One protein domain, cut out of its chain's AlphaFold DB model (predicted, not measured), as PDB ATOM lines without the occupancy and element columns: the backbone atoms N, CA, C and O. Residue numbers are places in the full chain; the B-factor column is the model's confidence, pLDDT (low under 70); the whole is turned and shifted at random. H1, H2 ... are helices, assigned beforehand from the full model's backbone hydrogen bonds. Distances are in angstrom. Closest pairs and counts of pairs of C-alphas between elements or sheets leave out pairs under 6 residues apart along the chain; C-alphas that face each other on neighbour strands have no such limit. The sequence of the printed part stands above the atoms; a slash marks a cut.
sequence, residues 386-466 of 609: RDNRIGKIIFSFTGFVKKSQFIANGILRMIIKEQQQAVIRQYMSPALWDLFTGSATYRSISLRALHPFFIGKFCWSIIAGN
ATOM      1  N   ARG A 386     225.714 178.843 246.245       92.06
ATOM      2  CA  ARG A 386     225.691 177.677 247.133       92.06
ATOM      3  C   ARG A 386     226.826 177.740 248.148       92.06
ATOM      4  O   ARG A 386     226.571 177.457 249.319       92.06
ATOM      5  N   ASP A 387     228.020 178.145 247.725       91.88
ATOM      6  CA  ASP A 387     229.176 178.346 248.602       91.88
ATOM      7  C   ASP A 387     228.920 179.466 249.626       91.88
ATOM      8  O   ASP A 387     229.207 179.307 250.813       91.88
ATOM      9  N   ASN A 388     228.262 180.557 249.218       92.56
ATOM     10  CA  ASN A 388     227.895 181.660 250.114       92.56
ATOM     11  C   ASN A 388     226.974 181.229 251.264       92.56
ATOM     12  O   ASN A 388     227.055 181.798 252.352       92.56
ATOM     13  N   ARG A 389     226.112 180.220 251.069       91.50
ATOM     14  CA  ARG A 389     225.278 179.680 252.162       91.50
ATOM     15  C   ARG A 389     226.129 179.067 253.273       91.50
ATOM     16  O   ARG A 389     225.819 179.259 254.443       91.50
ATOM     17  N   ILE A 390     227.217 178.393 252.908       91.12
ATOM     18  CA  ILE A 390     228.190 177.845 253.860       91.12
ATOM     19  C   ILE A 390     228.973 178.988 254.514       91.12
ATOM     20  O   ILE A 390     229.134 179.004 255.732       91.12
ATOM     21  N   GLY A 391     229.373 179.994 253.729       89.69
ATOM     22  CA  GLY A 391     230.021 181.203 254.243       89.69
ATOM     23  C   GLY A 391     229.215 181.882 255.356       89.69
ATOM     24  O   GLY A 391     229.770 182.190 256.406       89.69
ATOM     25  N   LYS A 392     227.891 182.027 255.197       89.50
ATOM     26  CA  LYS A 392     227.007 182.596 256.237       89.50
ATOM     27  C   LYS A 392     227.069 181.832 257.562       89.50
ATOM     28  O   LYS A 392     226.991 182.455 258.618       89.50
ATOM     29  N   ILE A 393     227.235 180.511 257.525       89.25
ATOM     30  CA  ILE A 393     227.383 179.678 258.729       89.25
ATOM     31  C   ILE A 393     228.747 179.936 259.380       89.25
ATOM     32  O   ILE A 393     228.811 180.169 260.585       89.25
ATOM     33  N   ILE A 394     229.822 179.974 258.585       87.88
ATOM     34  CA  ILE A 394     231.178 180.271 259.074       87.88
ATOM     35  C   ILE A 394     231.232 181.653 259.744       87.88
ATOM     36  O   ILE A 394     231.707 181.765 260.869       87.88
ATOM     37  N   PHE A 395     230.695 182.700 259.111       85.56
ATOM     38  CA  PHE A 395     230.678 184.050 259.700       85.56
ATOM     39  C   PHE A 395     229.669 184.209 260.845       85.56
ATOM     40  O   PHE A 395     229.785 185.115 261.663       85.56
ATOM     41  N   SER A 396     228.691 183.309 260.965       84.88
ATOM     42  CA  SER A 396     227.894 183.237 262.194       84.88
ATOM     43  C   SER A 396     228.745 182.703 263.349       84.88
ATOM     44  O   SER A 396     228.663 183.235 264.453       84.88
ATOM     45  N   PHE A 397     229.616 181.716 263.087       85.00
ATOM     46  CA  PHE A 397     230.564 181.187 264.072       85.00
ATOM     47  C   PHE A 397     231.576 182.239 264.553       85.00
ATOM     48  O   PHE A 397     231.841 182.319 265.752       85.00
ATOM     49  N   THR A 398     232.080 183.108 263.668       82.62
ATOM     50  CA  THR A 398     232.991 184.197 264.075       82.62
ATOM     51  C   THR A 398     232.346 185.145 265.089       82.62
ATOM     52  O   THR A 398     233.026 185.624 265.991       82.62
ATOM     53  N   GLY A 399     231.027 185.352 265.025       82.31
ATOM     54  CA  GLY A 399     230.290 186.107 266.041       82.31
ATOM     55  C   GLY A 399     230.355 185.486 267.444       82.31
ATOM     56  O   GLY A 399     230.394 186.223 268.426       82.31
ATOM     57  N   PHE A 400     230.406 184.154 267.553       85.69
ATOM     58  CA  PHE A 400     230.585 183.462 268.836       85.69
ATOM     59  C   PHE A 400     232.031 183.532 269.325       85.69
ATOM     60  O   PHE A 400     232.252 183.737 270.515       85.69
ATOM     61  N   VAL A 401     233.001 183.406 268.411       86.75
ATOM     62  CA  VAL A 401     234.433 183.548 268.724       86.75
ATOM     63  C   VAL A 401     234.708 184.902 269.372       86.75
ATOM     64  O   VAL A 401     235.328 184.956 270.426       86.75
ATOM     65  N   LYS A 402     234.186 185.981 268.780       87.94
ATOM     66  CA  LYS A 402     234.361 187.352 269.278       87.94
ATOM     67  C   LYS A 402     233.827 187.551 270.698       87.94
ATOM     68  O   LYS A 402     234.461 188.198 271.511       87.94
ATOM     69  N   LYS A 403     232.677 186.950 271.005       87.94
ATOM     70  CA  LYS A 403     231.999 187.103 272.303       87.94
ATOM     71  C   LYS A 403     232.518 186.165 273.394       87.94
ATOM     72  O   LYS A 403     232.085 186.263 274.537       87.94
ATOM     73  N   SER A 404     233.381 185.208 273.052       89.50
ATOM     74  CA  SER A 404     233.847 184.175 273.975       89.50
ATOM     75  C   SER A 404     235.366 184.169 274.052       89.50
ATOM     76  O   SER A 404     236.042 183.569 273.217       89.50
ATOM     77  N   GLN A 405     235.902 184.759 275.124       86.12
ATOM     78  CA  GLN A 405     237.339 184.720 275.414       86.12
ATOM     79  C   GLN A 405     237.870 183.280 275.488       86.12
ATOM     80  O   GLN A 405     238.963 182.997 275.014       86.12
ATOM     81  N   PHE A 406     237.061 182.347 276.000       86.81
ATOM     82  CA  PHE A 406     237.376 180.918 276.071       86.81
ATOM     83  C   PHE A 406     237.676 180.313 274.687       86.81
ATOM     84  O   PHE A 406     238.695 179.645 274.500       86.81
ATOM     85  N   ILE A 407     236.811 180.579 273.701       89.00
ATOM     86  CA  ILE A 407     236.990 180.097 272.325       89.00
ATOM     87  C   ILE A 407     238.141 180.845 271.643       89.00
ATOM     88  O   ILE A 407     238.971 180.212 270.989       89.00
ATOM     89  N   ALA A 408     238.215 182.168 271.814       88.00
ATOM     90  CA  ALA A 408     239.269 183.000 271.241       88.00
ATOM     91  C   ALA A 408     240.671 182.552 271.702       88.00
ATOM     92  O   ALA A 408     241.550 182.351 270.865       88.00
ATOM     93  N   ASN A 409     240.849 182.278 273.000       87.38
ATOM     94  CA  ASN A 409     242.087 181.729 273.568       87.38
ATOM     95  C   ASN A 409     242.435 180.358 272.974       87.38
ATOM     96  O   ASN A 409     243.592 180.092 272.644       87.38
ATOM     97  N   GLY A 410     241.435 179.490 272.794       88.12
ATOM     98  CA  GLY A 410     241.623 178.182 272.167       88.12
ATOM     99  C   GLY A 410     242.097 178.274 270.714       88.12
ATOM    100  O   GLY A 410     243.019 177.553 270.324       88.12
ATOM    101  N   ILE A 411     241.509 179.184 269.925       88.62
ATOM    102  CA  ILE A 411     241.942 179.471 268.548       88.62
ATOM    103  C   ILE A 411     243.377 180.003 268.550       88.62
ATOM    104  O   ILE A 411     244.223 179.459 267.842       88.62
ATOM    105  N   LEU A 412     243.662 181.024 269.365       88.12
ATOM    106  CA  LEU A 412     244.973 181.667 269.436       88.12
ATOM    107  C   LEU A 412     246.074 180.649 269.768       88.12
ATOM    108  O   LEU A 412     247.059 180.532 269.041       88.12
ATOM    109  N   ARG A 413     245.861 179.827 270.803       86.31
ATOM    110  CA  ARG A 413     246.791 178.764 271.208       86.31
ATOM    111  C   ARG A 413     247.033 177.739 270.103       86.31
ATOM    112  O   ARG A 413     248.167 177.293 269.922       86.31
ATOM    113  N   MET A 414     245.980 177.334 269.393       88.25
ATOM    114  CA  MET A 414     246.095 176.367 268.302       88.25
ATOM    115  C   MET A 414     246.960 176.919 267.167       88.25
ATOM    116  O   MET A 414     247.830 176.202 266.678       88.25
ATOM    117  N   ILE A 415     246.764 178.187 266.795       87.38
ATOM    118  CA  ILE A 415     247.545 178.840 265.738       87.38
ATOM    119  C   ILE A 415     249.001 179.003 266.174       87.38
ATOM    120  O   ILE A 415     249.883 178.570 265.444       87.38
ATOM    121  N   ILE A 416     249.268 179.540 267.372       85.19
ATOM    122  CA  ILE A 416     250.643 179.720 267.879       85.19
ATOM    123  C   ILE A 416     251.413 178.396 267.832       85.19
ATOM    124  O   ILE A 416     252.527 178.333 267.315       85.19
ATOM    125  N   LYS A 417     250.789 177.303 268.290       84.25
ATOM    126  CA  LYS A 417     251.404 175.973 268.250       84.25
ATOM    127  C   LYS A 417     251.667 175.481 266.822       84.25
ATOM    128  O   LYS A 417     252.658 174.798 266.596       84.25
ATOM    129  N   GLU A 418     250.783 175.782 265.872       85.56
ATOM    130  CA  GLU A 418     250.964 175.418 264.461       85.56
ATOM    131  C   GLU A 418     252.077 176.222 263.778       85.56
ATOM    132  O   GLU A 418     252.769 175.670 262.927       85.56
ATOM    133  N   GLN A 419     252.268 177.489 264.154       80.56
ATOM    134  CA  GLN A 419     253.307 178.355 263.582       80.56
ATOM    135  C   GLN A 419     254.710 178.031 264.120       80.56
ATOM    136  O   GLN A 419     255.693 178.241 263.422       80.56
ATOM    137  N   GLN A 420     254.816 177.456 265.322       78.50
ATOM    138  CA  GLN A 420     256.087 176.992 265.899       78.50
ATOM    139  C   GLN A 420     256.573 175.646 265.324       78.50
ATOM    140  O   GLN A 420     257.693 175.219 265.597       78.50
ATOM    141  N   GLN A 421     255.734 174.929 264.568       70.06
ATOM    142  CA  GLN A 421     256.059 173.603 264.038       70.06
ATOM    143  C   GLN A 421     256.473 173.691 262.568       70.06
ATOM    144  O   GLN A 421     255.642 173.952 261.705       70.06
ATOM    145  N   ALA A 422     257.739 173.383 262.274       56.38
ATOM    146  CA  ALA A 422     258.322 173.563 260.943       56.38
ATOM    147  C   ALA A 422     257.699 172.700 259.818       56.38
ATOM    148  O   ALA A 422     257.863 173.049 258.655       56.38
ATOM    149  N   VAL A 423     257.020 171.568 260.098       54.62
ATOM    150  CA  VAL A 423     256.650 170.606 259.021       54.62
ATOM    151  C   VAL A 423     255.307 169.844 259.200       54.62
ATOM    152  O   VAL A 423     254.903 169.100 258.309       54.62
ATOM    153  N   ILE A 424     254.532 169.979 260.289       47.62
ATOM    154  CA  ILE A 424     253.446 169.000 260.574       47.62
ATOM    155  C   ILE A 424     252.026 169.577 260.446       47.62
ATOM    156  O   ILE A 424     251.636 170.450 261.210       47.62
ATOM    157  N   ARG A 425     251.232 168.982 259.527       58.62
ATOM    158  CA  ARG A 425     249.753 169.051 259.370       58.62
ATOM    159  C   ARG A 425     249.085 170.176 260.176       58.62
ATOM    160  O   ARG A 425     248.511 169.933 261.244       58.62
ATOM    161  N   GLN A 426     249.148 171.382 259.625       66.31
ATOM    162  CA  GLN A 426     248.419 172.542 260.121       66.31
ATOM    163  C   GLN A 426     246.937 172.417 259.736       66.31
ATOM    164  O   GLN A 426     246.600 171.985 258.631       66.31
ATOM    165  N   TYR A 427     246.047 172.766 260.658       78.56
ATOM    166  CA  TYR A 427     244.603 172.622 260.506       78.56
ATOM    167  C   TYR A 427     243.916 173.988 260.560       78.56
ATOM    168  O   TYR A 427     243.183 174.336 259.634       78.56
ATOM    169  N   MET A 428     244.171 174.772 261.612       85.19
ATOM    170  CA  MET A 428     243.530 176.075 261.817       85.19
ATOM    171  C   MET A 428     244.144 177.153 260.922       85.19
ATOM    172  O   MET A 428     243.415 177.863 260.232       85.19
ATOM    173  N   SER A 429     245.473 177.239 260.881       85.19
ATOM    174  CA  SER A 429     246.199 178.281 260.147       85.19
ATOM    175  C   SER A 429     245.847 178.289 258.649       85.19
ATOM    176  O   SER A 429     245.447 179.342 258.156       85.19
ATOM    177  N   PRO A 430     245.835 177.147 257.924       81.56
ATOM    178  CA  PRO A 430     245.435 177.119 256.516       81.56
ATOM    179  C   PRO A 430     243.938 177.383 256.312       81.56
ATOM    180  O   PRO A 430     243.535 177.916 255.280       81.56
ATOM    181  N   ALA A 431     243.088 177.008 257.276       84.88
ATOM    182  CA  ALA A 431     241.653 177.278 257.203       84.88
ATOM    183  C   ALA A 431     241.357 178.780 257.324       84.88
ATOM    184  O   ALA A 431     240.551 179.296 256.548       84.88
ATOM    185  N   LEU A 432     242.026 179.470 258.251       85.38
ATOM    186  CA  LEU A 432     241.927 180.920 258.420       85.38
ATOM    187  C   LEU A 432     242.598 181.677 257.272       85.38
ATOM    188  O   LEU A 432     242.008 182.632 256.771       85.38
ATOM    189  N   TRP A 433     243.759 181.211 256.800       84.06
ATOM    190  CA  TRP A 433     244.385 181.710 255.574       84.06
ATOM    191  C   TRP A 433     243.369 181.691 254.432       84.06
ATOM    192  O   TRP A 433     242.991 182.734 253.909       84.06
ATOM    193  N   ASP A 434     242.806 180.530 254.103       83.88
ATOM    194  CA  ASP A 434     241.838 180.419 253.012       83.88
ATOM    195  C   ASP A 434     240.552 181.224 253.248       83.88
ATOM    196  O   ASP A 434     239.922 181.682 252.285       83.88
ATOM    197  N   LEU A 435     240.138 181.406 254.507       85.75
ATOM    198  CA  LEU A 435     238.980 182.221 254.871       85.75
ATOM    199  C   LEU A 435     239.193 183.693 254.507       85.75
ATOM    200  O   LEU A 435     238.305 184.270 253.886       85.75
ATOM    201  N   PHE A 436     240.350 184.272 254.828       81.06
ATOM    202  CA  PHE A 436     240.604 185.705 254.635       81.06
ATOM    203  C   PHE A 436     241.216 186.058 253.274       81.06
ATOM    204  O   PHE A 436     240.995 187.155 252.769       81.06
ATOM    205  N   THR A 437     241.923 185.123 252.644       76.38
ATOM    206  CA  THR A 437     242.612 185.337 251.356       76.38
ATOM    207  C   THR A 437     241.694 185.194 250.152       76.38
ATOM    208  O   THR A 437     241.955 185.750 249.090       76.38
ATOM    209  N   GLY A 438     240.614 184.418 250.286       76.38
ATOM    210  CA  GLY A 438     239.799 184.036 249.135       76.38
ATOM    211  C   GLY A 438     240.326 182.838 248.341       76.38
ATOM    212  O   GLY A 438     239.610 182.399 247.441       76.38
ATOM    213  N   SER A 439     241.482 182.263 248.698       76.00
ATOM    214  CA  SER A 439     242.150 181.200 247.928       76.00
ATOM    215  C   SER A 439     241.337 179.904 247.807       76.00
ATOM    216  O   SER A 439     241.437 179.202 246.800       76.00
ATOM    217  N   ALA A 440     240.453 179.606 248.768       82.06
ATOM    218  CA  ALA A 440     239.584 178.428 248.720       82.06
ATOM    219  C   ALA A 440     238.083 178.742 248.877       82.06
ATOM    220  O   ALA A 440     237.678 179.814 249.333       82.06
ATOM    221  N   THR A 441     237.227 177.789 248.499       86.75
ATOM    222  CA  THR A 441     235.763 177.871 248.678       86.75
ATOM    223  C   THR A 441     235.373 177.648 250.138       86.75
ATOM    224  O   THR A 441     236.047 176.897 250.851       86.75
ATOM    225  N   TYR A 442     234.258 178.227 250.586       89.12
ATOM    226  CA  TYR A 442     233.726 177.994 251.934       89.12
ATOM    227  C   TYR A 442     233.458 176.517 252.203       89.12
ATOM    228  O   TYR A 442     233.812 176.015 253.267       89.12
ATOM    229  N   ARG A 443     232.944 175.788 251.209       88.19
ATOM    230  CA  ARG A 443     232.765 174.334 251.282       88.19
ATOM    231  C   ARG A 443     234.060 173.612 251.640       88.19
ATOM    232  O   ARG A 443     234.058 172.748 252.511       88.19
ATOM    233  N   SER A 444     235.162 173.955 250.976       85.06
ATOM    234  CA  SER A 444     236.455 173.309 251.228       85.06
ATOM    235  C   SER A 444     237.016 173.639 252.616       85.06
ATOM    236  O   SER A 444     237.595 172.769 253.266       85.06
ATOM    237  N   ILE A 445     236.786 174.864 253.102       87.25
ATOM    238  CA  ILE A 445     237.169 175.294 254.450       87.25
ATOM    239  C   ILE A 445     236.367 174.508 255.493       87.25
ATOM    240  O   ILE A 445     236.963 173.889 256.371       87.25
ATOM    241  N   SER A 446     235.038 174.446 255.356       86.75
ATOM    242  CA  SER A 446     234.171 173.700 256.275       86.75
ATOM    243  C   SER A 446     234.489 172.210 256.314       86.75
ATOM    244  O   SER A 446     234.512 171.632 257.393       86.75
ATOM    245  N   LEU A 447     234.780 171.580 255.171       85.88
ATOM    246  CA  LEU A 447     235.153 170.161 255.136       85.88
ATOM    247  C   LEU A 447     236.431 169.874 255.939       85.88
ATOM    248  O   LEU A 447     236.499 168.857 256.623       85.88
ATOM    249  N   ARG A 448     237.424 170.774 255.907       83.38
ATOM    250  CA  ARG A 448     238.624 170.650 256.751       83.38
ATOM    251  C   ARG A 448     238.319 170.902 258.227       83.38
ATOM    252  O   ARG A 448     238.832 170.177 259.073       83.38
ATOM    253  N   ALA A 449     237.471 171.886 258.531       84.12
ATOM    254  CA  ALA A 449     237.080 172.210 259.904       84.12
ATOM    255  C   ALA A 449     236.238 171.102 260.572       84.12
ATOM    256  O   ALA A 449     236.318 170.910 261.780       84.12
ATOM    257  N   LEU A 450     235.464 170.337 259.793       86.00
ATOM    258  CA  LEU A 450     234.660 169.206 260.278       86.00
ATOM    259  C   LEU A 450     235.456 167.900 260.427       86.00
ATOM    260  O   LEU A 450     234.907 166.885 260.853       86.00
ATOM    261  N   HIS A 451     236.741 167.893 260.074       86.81
ATOM    262  CA  HIS A 451     237.571 166.702 260.181       86.81
ATOM    263  C   HIS A 451     237.757 166.296 261.661       86.81
ATOM    264  O   HIS A 451     238.090 167.157 262.479       86.81
ATOM    265  N   PRO A 452     237.638 165.005 262.039       86.38
ATOM    266  CA  PRO A 452     237.691 164.584 263.446       86.38
ATOM    267  C   PRO A 452     238.957 165.030 264.185       86.38
ATOM    268  O   PRO A 452     238.897 165.477 265.328       86.38
ATOM    269  N   PHE A 453     240.111 164.995 263.509       85.38
ATOM    270  CA  PHE A 453     241.371 165.475 264.084       85.38
ATOM    271  C   PHE A 453     241.404 166.999 264.274       85.38
ATOM    272  O   PHE A 453     242.039 167.464 265.219       85.38
ATOM    273  N   PHE A 454     240.731 167.771 263.407       86.62
ATOM    274  CA  PHE A 454     240.585 169.219 263.587       86.62
ATOM    275  C   PHE A 454     239.782 169.482 264.859       86.62
ATOM    276  O   PHE A 454     240.256 170.184 265.748       86.62
ATOM    277  N   ILE A 455     238.604 168.861 264.972       86.88
ATOM    278  CA  ILE A 455     237.690 169.040 266.108       86.88
ATOM    279  C   ILE A 455     238.371 168.618 267.412       86.88
ATOM    280  O   ILE A 455     238.368 169.378 268.374       86.88
ATOM    281  N   GLY A 456     239.027 167.453 267.433       86.94
ATOM    282  CA  GLY A 456     239.753 166.974 268.609       86.94
ATOM    283  C   GLY A 456     240.857 167.939 269.057       86.94
ATOM    284  O   GLY A 456     240.917 168.303 270.231       86.94
ATOM    285  N   LYS A 457     241.695 168.420 268.124       85.75
ATOM    286  CA  LYS A 457     242.733 169.422 268.430       85.75
ATOM    287  C   LYS A 457     242.139 170.752 268.886       85.75
ATOM    288  O   LYS A 457     242.704 171.382 269.781       85.75
ATOM    289  N   PHE A 458     241.034 171.179 268.286       87.94
ATOM    290  CA  PHE A 458     240.363 172.424 268.630       87.94
ATOM    291  C   PHE A 458     239.775 172.366 270.043       87.94
ATOM    292  O   PHE A 458     240.103 173.216 270.867       87.94
ATOM    293  N   CYS A 459     239.019 171.313 270.370       88.50
ATOM    294  CA  CYS A 459     238.489 171.079 271.714       88.50
ATOM    295  C   CYS A 459     239.607 170.985 272.760       88.50
ATOM    296  O   CYS A 459     239.510 171.605 273.816       88.50
ATOM    297  N   TRP A 460     240.701 170.276 272.459       86.00
ATOM    298  CA  TRP A 460     241.860 170.220 273.352       86.00
ATOM    299  C   TRP A 460     242.512 171.591 273.553       86.00
ATOM    300  O   TRP A 460     242.859 171.944 274.674       86.00
ATOM    301  N   SER A 461     242.676 172.378 272.486       86.25
ATOM    302  CA  SER A 461     243.289 173.712 272.568       86.25
ATOM    303  C   SER A 461     242.417 174.684 273.351       86.25
ATOM    304  O   SER A 461     242.947 175.483 274.116       86.25
ATOM    305  N   ILE A 462     241.096 174.566 273.213       86.38
ATOM    306  CA  ILE A 462     240.120 175.258 274.045       86.38
ATOM    307  C   ILE A 462     240.303 174.864 275.517       86.38
ATOM    308  O   ILE A 462     240.539 175.735 276.341       86.38
ATOM    309  N   ILE A 463     240.268 173.575 275.865       84.81
ATOM    310  CA  ILE A 463     240.406 173.129 277.264       84.81
ATOM    311  C   ILE A 463     241.753 173.581 277.837       84.81
ATOM    312  O   ILE A 463     241.810 174.243 278.870       84.81
ATOM    313  N   ALA A 464     242.844 173.278 277.136       79.62
ATOM    314  CA  ALA A 464     244.193 173.578 277.585       79.62
ATOM    315  C   ALA A 464     244.452 175.089 277.668       79.62
ATOM    316  O   ALA A 464     245.142 175.527 278.583       79.62
ATOM    317  N   GLY A 465     243.899 175.888 276.747       67.62
ATOM    318  CA  GLY A 465     244.016 177.352 276.709       67.62
ATOM    319  C   GLY A 465     243.500 178.069 277.956       67.62
ATOM    320  O   GLY A 465     243.841 179.226 278.159       67.62
ATOM    321  N   ASN A 466     242.742 177.375 278.808       67.94
ATOM    322  CA  ASN A 466     242.200 177.911 280.056       67.94
ATOM    323  C   ASN A 466     242.978 177.467 281.307       67.94
ATOM    324  O   ASN A 466     242.651 177.891 282.412       67.94
TER     325      ASN A 466
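Overview. This is residues 386 to 466 of the 609 residues of the protein "Cyclic nucleotide-binding domain-containing protein" of Beggiatoa sp. IS2 (UniProt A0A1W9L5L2). Four helices make a ring: long H1 meets H2 at a corner, and the hairpin of H3 and H4 leads back to H1, while H5 crosses H2. Residues 420 to 425 stick out. The printed part has 81 residues with five named helices, H1 to H5 in order, and no named strand; it is all helix and compact, radius of gyration of the C-alphas 12.6 A, spans 36 by 31 by 22 A.

Arrangement. H1, residues 386 to 403, and H2, residues 405 to 419, only just touch, only at the corner, with 3 pairs of C-alphas within 8 A; the closest are Val 401 and Ala 408, 5.5 A. H2, the hub, touches H3, residues 428 to 437, about perpendicular at 83 degrees; closest C-alphas Ile 415 and Ser 429, 5.8 A. H3 and H4, residues 442 to 449, form a hairpin at 12 degrees; closest C-alphas Ala 431 and Ile 445, 5.6 A. H4 touches H1 at its residues 387 to 394 alone; closest C-alphas Tyr 442 and Gly 391, 5.4 A. H5, residues 452 to 465, touches H2 at a steep tilt of 66 degrees; closest C-alphas Ile 462 and Gly 410, 3.8 A. Every O i to N i+4 pair is within hydrogen-bond range in H2 to H5, 9 of 14 in H1.

Along the chain. H1, 27.6 A, begins at C-alpha 386 (225.691, 177.677, 247.133); H5, 19.5 A, ends at C-alpha 465 (244.016, 177.352, 276.709).

Size, cuts and confidence. The printed part has no cut and no long link. Residues 422 to 426 and 465 to 466 have pLDDT under 70.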